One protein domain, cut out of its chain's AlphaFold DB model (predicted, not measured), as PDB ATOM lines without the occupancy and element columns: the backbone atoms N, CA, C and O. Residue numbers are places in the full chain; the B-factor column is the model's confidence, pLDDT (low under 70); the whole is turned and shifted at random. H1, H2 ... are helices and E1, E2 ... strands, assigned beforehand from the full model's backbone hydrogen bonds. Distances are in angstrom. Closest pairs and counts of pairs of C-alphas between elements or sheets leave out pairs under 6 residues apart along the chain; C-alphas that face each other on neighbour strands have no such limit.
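This is residues 617 to 676 of the 951 residues of a protein of Ixodes scapularis (UniProt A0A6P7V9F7). What is the main picture? With little regular structure, this is a small loop-rich body: a short hairpin, E1 and E2, has H1 beside E2 and H2 near E1, and residues 648 to 676 wind on without a named element. How is it made up? The 60 printed residues include H1, H2, E1, E2 in that order, 18 residues in all, class mixed; the sheet E1 - E2 is antiparallel. Is it compact? Yes, with a radius of gyration of the C-alphas of 10.3 A and spans of 29 by 25 by 16 A.

Where are the helices? H1, residues 617 to 623, begins at C-alpha 617 (320.014, 362.732, 234.013) and is 10.2 A long; H2 is residues 628 to 632, 6.2 A. Where are the strands? E1 is residues 638 to 640, 7.0 A; E2, residues 645 to 647, 7.2 A, ends at C-alpha 647 (310.489, 364.822, 235.434).

How do H1 and H2 stand? They are close but not clearly touching, closest at the C-alphas of Cys 622 and Cys 631, 6.3 A; in both, every O i to N i+4 pair is within hydrogen-bond range. How do E1 and E2 pair? This antiparallel hairpin, 144 degrees between directions, has N 639 and O 646 within hydrogen-bond range at 2.8 A. Which C-alphas of helix and strand come closest? For H1 and E2, Thr 619 and His 647, 5.0 A; for H2 and E1, Leu 632 and Cys 638, 6.0 A.

How large is it? The C-alphas farthest apart, Asn 617 and Leu 657, are 29.1 A apart; the printed part has no cut, and its three links are tight. Where is confidence low? Residues 652 to 662 of the model are under 70.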
ATOM      1  N   ASN A 617     319.389 361.435 233.740       78.88
ATOM      2  CA  ASN A 617     320.014 362.732 234.013       78.88
ATOM      3  C   ASN A 617     318.957 363.832 234.184       78.88
ATOM      4  O   ASN A 617     319.086 364.661 235.078       78.88
ATOM      5  N   LEU A 618     317.885 363.812 233.384       84.50
ATOM      6  CA  LEU A 618     316.804 364.802 233.471       84.50
ATOM      7  C   LEU A 618     316.012 364.702 234.784       84.50
ATOM      8  O   LEU A 618     315.702 365.728 235.381       84.50
ATOM      9  N   THR A 619     315.743 363.485 235.273       86.06
ATOM     10  CA  THR A 619     315.082 363.286 236.575       86.06
ATOM     11  C   THR A 619     315.864 363.942 237.711       86.06
ATOM     12  O   THR A 619     315.289 364.709 238.479       86.06
ATOM     13  N   VAL A 620     317.182 363.722 237.765       88.19
ATOM     14  CA  VAL A 620     318.052 364.317 238.792       88.19
ATOM     15  C   VAL A 620     318.074 365.849 238.697       88.19
ATOM     16  O   VAL A 620     318.120 366.523 239.723       88.19
ATOM     17  N   LEU A 621     318.026 366.423 237.489       88.81
ATOM     18  CA  LEU A 621     317.987 367.881 237.304       88.81
ATOM     19  C   LEU A 621     316.682 368.508 237.807       88.81
ATOM     20  O   LEU A 621     316.735 369.563 238.443       88.81
ATOM     21  N   CYS A 622     315.540 367.856 237.562       91.12
ATOM     22  CA  CYS A 622     314.253 368.284 238.110       91.12
ATOM     23  C   CYS A 622     314.249 368.180 239.639       91.12
ATOM     24  O   CYS A 622     313.933 369.153 240.309       91.12
ATOM     25  N   GLU A 623     314.676 367.046 240.205       91.75
ATOM     26  CA  GLU A 623     314.679 366.808 241.660       91.75
ATOM     27  C   GLU A 623     315.552 367.802 242.450       91.75
ATOM     28  O   GLU A 623     315.304 368.032 243.632       91.75
ATOM     29  N   LYS A 624     316.552 368.423 241.808       89.00
ATOM     30  CA  LYS A 624     317.366 369.496 242.406       89.00
ATOM     31  C   LYS A 624     316.606 370.816 242.592       89.00
ATOM     32  O   LYS A 624     317.066 371.658 243.361       89.00
ATOM     33  N   GLN A 625     315.492 371.034 241.888       90.44
ATOM     34  CA  GLN A 625     314.733 372.282 241.978       90.44
ATOM     35  C   GLN A 625     313.848 372.289 243.225       90.44
ATOM     36  O   GLN A 625     313.003 371.415 243.417       90.44
ATOM     37  N   THR A 626     314.031 373.308 244.062       88.06
ATOM     38  CA  THR A 626     313.343 373.450 245.354       88.06
ATOM     39  C   THR A 626     312.143 374.393 245.317       88.06
ATOM     40  O   THR A 626     311.412 374.469 246.300       88.06
ATOM     41  N   SER A 627     311.921 375.097 244.205       89.50
ATOM     42  CA  SER A 627     310.821 376.048 244.034       89.50
ATOM     43  C   SER A 627     309.980 375.711 242.804       89.50
ATOM     44  O   SER A 627     310.499 375.197 241.806       89.50
ATOM     45  N   CYS A 628     308.687 376.032 242.869       91.31
ATOM     46  CA  CYS A 628     307.764 375.816 241.755       91.31
ATOM     47  C   CYS A 628     308.205 376.573 240.484       91.31
ATOM     48  O   CYS A 628     308.338 375.929 239.440       91.31
ATOM     49  N   PRO A 629     308.582 377.871 240.542       92.75
ATOM     50  CA  PRO A 629     308.991 378.591 239.339       92.75
ATOM     51  C   PRO A 629     310.245 378.024 238.666       92.75
ATOM     52  O   PRO A 629     310.267 377.859 237.450       92.75
ATOM     53  N   SER A 630     311.274 377.645 239.433       92.50
ATOM     54  CA  SER A 630     312.475 377.005 238.871       92.50
ATOM     55  C   SER A 630     312.185 375.603 238.325       92.50
ATOM     56  O   SER A 630     312.785 375.177 237.335       92.50
ATOM     57  N   CYS A 631     311.244 374.883 238.943       93.06
ATOM     58  CA  CYS A 631     310.793 373.584 238.458       93.06
ATOM     59  C   CYS A 631     310.031 373.671 237.137       93.06
ATOM     60  O   CYS A 631     310.131 372.750 236.342       93.06
ATOM     61  N   LEU A 632     309.269 374.728 236.875       92.94
ATOM     62  CA  LEU A 632     308.466 374.812 235.650       92.94
ATOM     63  C   LEU A 632     309.187 375.579 234.536       92.94
ATOM     64  O   LEU A 632     309.045 375.243 233.363       92.94
ATOM     65  N   GLN A 633     310.046 376.534 234.890       94.06
ATOM     66  CA  GLN A 633     310.761 377.369 233.932       94.06
ATOM     67  C   GLN A 633     312.153 376.806 233.585       94.06
ATOM     68  O   GLN A 633     313.201 377.363 233.931       94.06
ATOM     69  N   ASN A 634     312.175 375.672 232.884       92.31
ATOM     70  CA  ASN A 634     313.400 375.015 232.415       92.31
ATOM     71  C   ASN A 634     313.205 374.258 231.097       92.31
ATOM     72  O   ASN A 634     312.084 374.034 230.647       92.31
ATOM     73  N   ASN A 635     314.312 373.798 230.510       89.06
ATOM     74  CA  ASN A 635     314.302 373.007 229.278       89.06
ATOM     75  C   ASN A 635     314.337 371.475 229.507       89.06
ATOM     76  O   ASN A 635     314.743 370.711 228.629       89.06
ATOM     77  N   TYR A 636     313.937 371.000 230.692       86.56
ATOM     78  CA  TYR A 636     314.013 369.582 231.083       86.56
ATOM     79  C   TYR A 636     312.671 368.850 231.021       86.56
ATOM     80  O   TYR A 636     312.647 367.638 231.206       86.56
ATOM     81  N   SER A 637     311.561 369.547 230.746       88.62
ATOM     82  CA  SER A 637     310.196 368.990 230.839       88.62
ATOM     83  C   SER A 637     309.836 368.509 232.255       88.62
ATOM     84  O   SER A 637     309.289 367.416 232.442       88.62
ATOM     85  N   CYS A 638     310.192 369.295 233.269       91.81
ATOM     86  CA  CYS A 638     309.800 369.033 234.649       91.81
ATOM     87  C   CYS A 638     308.325 369.402 234.913       91.81
ATOM     88  O   CYS A 638     307.715 370.162 234.165       91.81
ATOM     89  N   VAL A 639     307.767 368.858 235.994       91.94
ATOM     90  CA  VAL A 639     306.429 369.152 236.522       91.94
ATOM     91  C   VAL A 639     306.497 369.342 238.032       91.94
ATOM     92  O   VAL A 639     307.286 368.675 238.713       91.94
ATOM     93  N   TRP A 640     305.661 370.231 238.564       90.81
ATOM     94  CA  TRP A 640     305.587 370.485 240.000       90.81
ATOM     95  C   TRP A 640     304.499 369.625 240.648       90.81
ATOM     96  O   TRP A 640     303.364 369.565 240.177       90.81
ATOM     97  N   CYS A 641     304.856 368.946 241.741       87.31
ATOM     98  CA  CYS A 641     304.007 367.982 242.445       87.31
ATOM     99  C   CYS A 641     303.562 368.492 243.825       87.31
ATOM    100  O   CYS A 641     303.447 367.712 244.775       87.31
ATOM    101  N   GLY A 642     303.387 369.809 243.959       80.00
ATOM    102  CA  GLY A 642     302.945 370.511 245.170       80.00
ATOM    103  C   GLY A 642     304.038 370.747 246.218       80.00
ATOM    104  O   GLY A 642     304.081 371.797 246.839       80.00
ATOM    105  N   THR A 643     304.953 369.797 246.431       79.31
ATOM    106  CA  THR A 643     306.077 369.984 247.381       79.31
ATOM    107  C   THR A 643     307.439 369.609 246.815       79.31
ATOM    108  O   THR A 643     308.444 369.724 247.511       79.31
ATOM    109  N   ALA A 644     307.479 369.073 245.598       87.69
ATOM    110  CA  ALA A 644     308.699 368.606 244.961       87.69
ATOM    111  C   ALA A 644     308.568 368.687 243.440       87.69
ATOM    112  O   ALA A 644     307.468 368.584 242.892       87.69
ATOM    113  N   CYS A 645     309.711 368.814 242.778       91.06
ATOM    114  CA  CYS A 645     309.816 368.812 241.332       91.06
ATOM    115  C   CYS A 645     310.111 367.400 240.800       91.06
ATOM    116  O   CYS A 645     310.931 366.680 241.372       91.06
ATOM    117  N   ALA A 646     309.459 366.998 239.707       91.25
ATOM    118  CA  ALA A 646     309.641 365.690 239.075       91.25
ATOM    119  C   ALA A 646     309.770 365.813 237.552       91.25
ATOM    120  O   ALA A 646     309.306 366.777 236.954       91.25
ATOM    121  N   HIS A 647     310.379 364.828 236.893       91.25
ATOM    122  CA  HIS A 647     310.489 364.822 235.434       91.25
ATOM    123  C   HIS A 647     309.238 364.220 234.786       91.25
ATOM    124  O   HIS A 647     308.891 363.066 235.046       91.25
ATOM    125  N   LYS A 648     308.594 364.994 233.902       87.25
ATOM    126  CA  LYS A 648     307.364 364.695 233.151       87.25
ATOM    127  C   LYS A 648     306.111 364.420 233.981       87.25
ATOM    128  O   LYS A 648     305.060 364.946 233.629       87.25
ATOM    129  N   HIS A 649     306.154 363.540 234.980       85.94
ATOM    130  CA  HIS A 649     304.977 363.062 235.718       85.94
ATOM    131  C   HIS A 649     305.266 362.957 237.219       85.94
ATOM    132  O   HIS A 649     306.356 362.545 237.621       85.94
ATOM    133  N   CYS A 650     304.260 363.239 238.049       84.88
ATOM    134  CA  CYS A 650     304.383 363.086 239.494       84.88
ATOM    135  C   CYS A 650     304.460 361.611 239.950       84.88
ATOM    136  O   CYS A 650     303.757 360.751 239.405       84.88
ATOM    137  N   PRO A 651     305.279 361.286 240.975       80.81
ATOM    138  CA  PRO A 651     305.344 359.940 241.540       80.81
ATOM    139  C   PRO A 651     303.982 359.467 242.073       80.81
ATOM    140  O   PRO A 651     303.258 360.209 242.736       80.81
ATOM    141  N   LYS A 652     303.632 358.195 241.838       66.31
ATOM    142  CA  LYS A 652     302.386 357.607 242.359       66.31
ATOM    143  C   LYS A 652     302.450 357.517 243.892       66.31
ATOM    144  O   LYS A 652     303.187 356.691 244.421       66.31
ATOM    145  N   GLY A 653     301.651 358.325 244.596       58.03
ATOM    146  CA  GLY A 653     301.503 358.268 246.060       58.03
ATOM    147  C   GLY A 653     301.918 359.522 246.840       58.03
ATOM    148  O   GLY A 653     301.924 359.473 248.073       58.03
ATOM    149  N   SER A 654     302.239 360.632 246.168       55.16
ATOM    150  CA  SER A 654     302.479 361.937 246.797       55.16
ATOM    151  C   SER A 654     301.227 362.392 247.561       55.16
ATOM    152  O   SER A 654     300.202 362.683 246.959       55.16
ATOM    153  N   LYS A 655     301.258 362.390 248.897       46.66
ATOM    154  CA  LYS A 655     300.161 362.904 249.735       46.66
ATOM    155  C   LYS A 655     300.462 364.357 250.110       46.66
ATOM    156  O   LYS A 655     301.283 364.576 250.998       46.66
ATOM    157  N   GLY A 656     299.802 365.307 249.448       50.22
ATOM    158  CA  GLY A 656     299.828 366.747 249.739       50.22
ATOM    159  C   GLY A 656     298.416 367.356 249.715       50.22
ATOM    160  O   GLY A 656     297.486 366.717 249.234       50.22
ATOM    161  N   LEU A 657     298.266 368.558 250.284       47.41
ATOM    162  CA  LEU A 657     297.004 369.266 250.599       47.41
ATOM    163  C   LEU A 657     296.276 369.915 249.400       47.41
ATOM    164  O   LEU A 657     295.292 370.624 249.582       47.41
ATOM    165  N   VAL A 658     296.715 369.637 248.178       47.91
ATOM    166  CA  VAL A 658     296.033 369.975 246.923       47.91
ATOM    167  C   VAL A 658     296.060 368.699 246.096       47.91
ATOM    168  O   VAL A 658     297.041 367.963 246.187       47.91
ATOM    169  N   ASP A 659     294.977 368.392 245.385       47.41
ATOM    170  CA  ASP A 659     294.749 367.136 244.664       47.41
ATOM    171  C   ASP A 659     296.011 366.690 243.891       47.41
ATOM    172  O   ASP A 659     296.299 367.156 242.791       47.41
ATOM    173  N   ALA A 660     296.824 365.817 244.501       48.50
ATOM    174  CA  ALA A 660     298.191 365.487 244.073       48.50
ATOM    175  C   ALA A 660     298.237 364.606 242.805       48.50
ATOM    176  O   ALA A 660     299.163 363.819 242.596       48.50
ATOM    177  N   ARG A 661     297.179 364.689 241.995       48.94
ATOM    178  CA  ARG A 661     296.973 363.992 240.729       48.94
ATOM    179  C   ARG A 661     297.189 364.892 239.516       48.94
ATOM    180  O   ARG A 661     297.384 364.342 238.437       48.94
ATOM    181  N   GLU A 662     297.185 366.215 239.669       61.59
ATOM    182  CA  GLU A 662     297.392 367.127 238.542       61.59
ATOM    183  C   GLU A 662     298.841 367.607 238.469       61.59
ATOM    184  O   GLU A 662     299.396 368.153 239.422       61.59
ATOM    185  N   ASN A 663     299.469 367.360 237.318       70.38
ATOM    186  CA  ASN A 663     300.781 367.902 237.002       70.38
ATOM    187  C   ASN A 663     300.624 369.414 236.802       70.38
ATOM    188  O   ASN A 663     300.077 369.836 235.781       70.38
ATOM    189  N   GLN A 664     301.138 370.221 237.729       79.19
ATOM    190  CA  GLN A 664     301.326 371.634 237.426       79.19
ATOM    191  C   GLN A 664     302.430 371.746 236.376       79.19
ATOM    192  O   GLN A 664     303.507 371.157 236.517       79.19
ATOM    193  N   THR A 665     302.114 372.437 235.287       80.12
ATOM    194  CA  THR A 665     302.970 372.566 234.094       80.12
ATOM    195  C   THR A 665     303.175 374.016 233.677       80.12
ATOM    196  O   THR A 665     303.993 374.279 232.801       80.12
ATOM    197  N   ASP A 666     302.469 374.944 234.321       82.50
ATOM    198  CA  ASP A 666     302.509 376.370 234.031       82.50
ATOM    199  C   ASP A 666     302.952 377.144 235.278       82.50
ATOM    200  O   ASP A 666     302.442 376.907 236.377       82.50
ATOM    201  N   VAL A 667     303.913 378.054 235.106       83.62
ATOM    202  CA  VAL A 667     304.489 378.865 236.186       83.62
ATOM    203  C   VAL A 667     303.431 379.734 236.869       83.62
ATOM    204  O   VAL A 667     303.534 379.984 238.069       83.62
ATOM    205  N   ASP A 668     302.385 380.134 236.143       82.88
ATOM    206  CA  ASP A 668     301.306 380.977 236.668       82.88
ATOM    207  C   ASP A 668     300.401 380.225 237.668       82.88
ATOM    208  O   ASP A 668     299.611 380.837 238.391       82.88
ATOM    209  N   GLN A 669     300.532 378.895 237.756       83.62
ATOM    210  CA  GLN A 669     299.829 378.051 238.731       83.62
ATOM    211  C   GLN A 669     300.559 377.956 240.079       83.62
ATOM    212  O   GLN A 669     299.978 377.456 241.048       83.62
ATOM    213  N   CYS A 670     301.809 378.427 240.158       83.94
ATOM    214  CA  CYS A 670     302.608 378.369 241.377       83.94
ATOM    215  C   CYS A 670     302.010 379.249 242.480       83.94
ATOM    216  O   CYS A 670     301.707 380.430 242.286       83.94
ATOM    217  N   GLN A 671     301.906 378.705 243.692       79.31
ATOM    218  CA  GLN A 671     301.509 379.492 244.853       79.31
ATOM    219  C   GLN A 671     302.652 380.415 245.300       79.31
ATOM    220  O   GLN A 671     303.842 380.122 245.142       79.31
ATOM    221  N   GLN A 672     302.306 381.542 245.929       74.19
ATOM    222  CA  GLN A 672     303.309 382.485 246.439       74.19
ATOM    223  C   GLN A 672     304.227 381.860 247.500       74.19
ATOM    224  O   GLN A 672     305.410 382.190 247.545       74.19
ATOM    225  N   SER A 673     303.718 380.944 248.329       70.56
ATOM    226  CA  SER A 673     304.505 380.210 249.330       70.56
ATOM    227  C   SER A 673     305.558 379.280 248.708       70.56
ATOM    228  O   SER A 673     306.589 379.034 249.326       70.56
ATOM    229  N   GLU A 674     305.351 378.830 247.467       79.06
ATOM    230  CA  GLU A 674     306.256 377.940 246.720       79.06
ATOM    231  C   GLU A 674     307.359 378.703 245.958       79.06
ATOM    232  O   GLU A 674     308.237 378.094 245.339       79.06
ATOM    233  N   SER A 675     307.317 380.039 245.993       81.00
ATOM    234  CA  SER A 675     308.104 380.938 245.138       81.00
ATOM    235  C   SER A 675     309.056 381.823 245.948       81.00
ATOM    236  O   SER A 675     309.083 383.044 245.782       81.00
ATOM    237  N   SER A 676     309.796 381.245 246.896       84.88
ATOM    238  CA  SER A 676     310.733 381.992 247.749       84.88
ATOM    239  C   SER A 676     312.176 381.954 247.245       84.88
ATOM    240  O   SER A 676     312.644 380.911 246.795       84.88
TER     241      SER A 676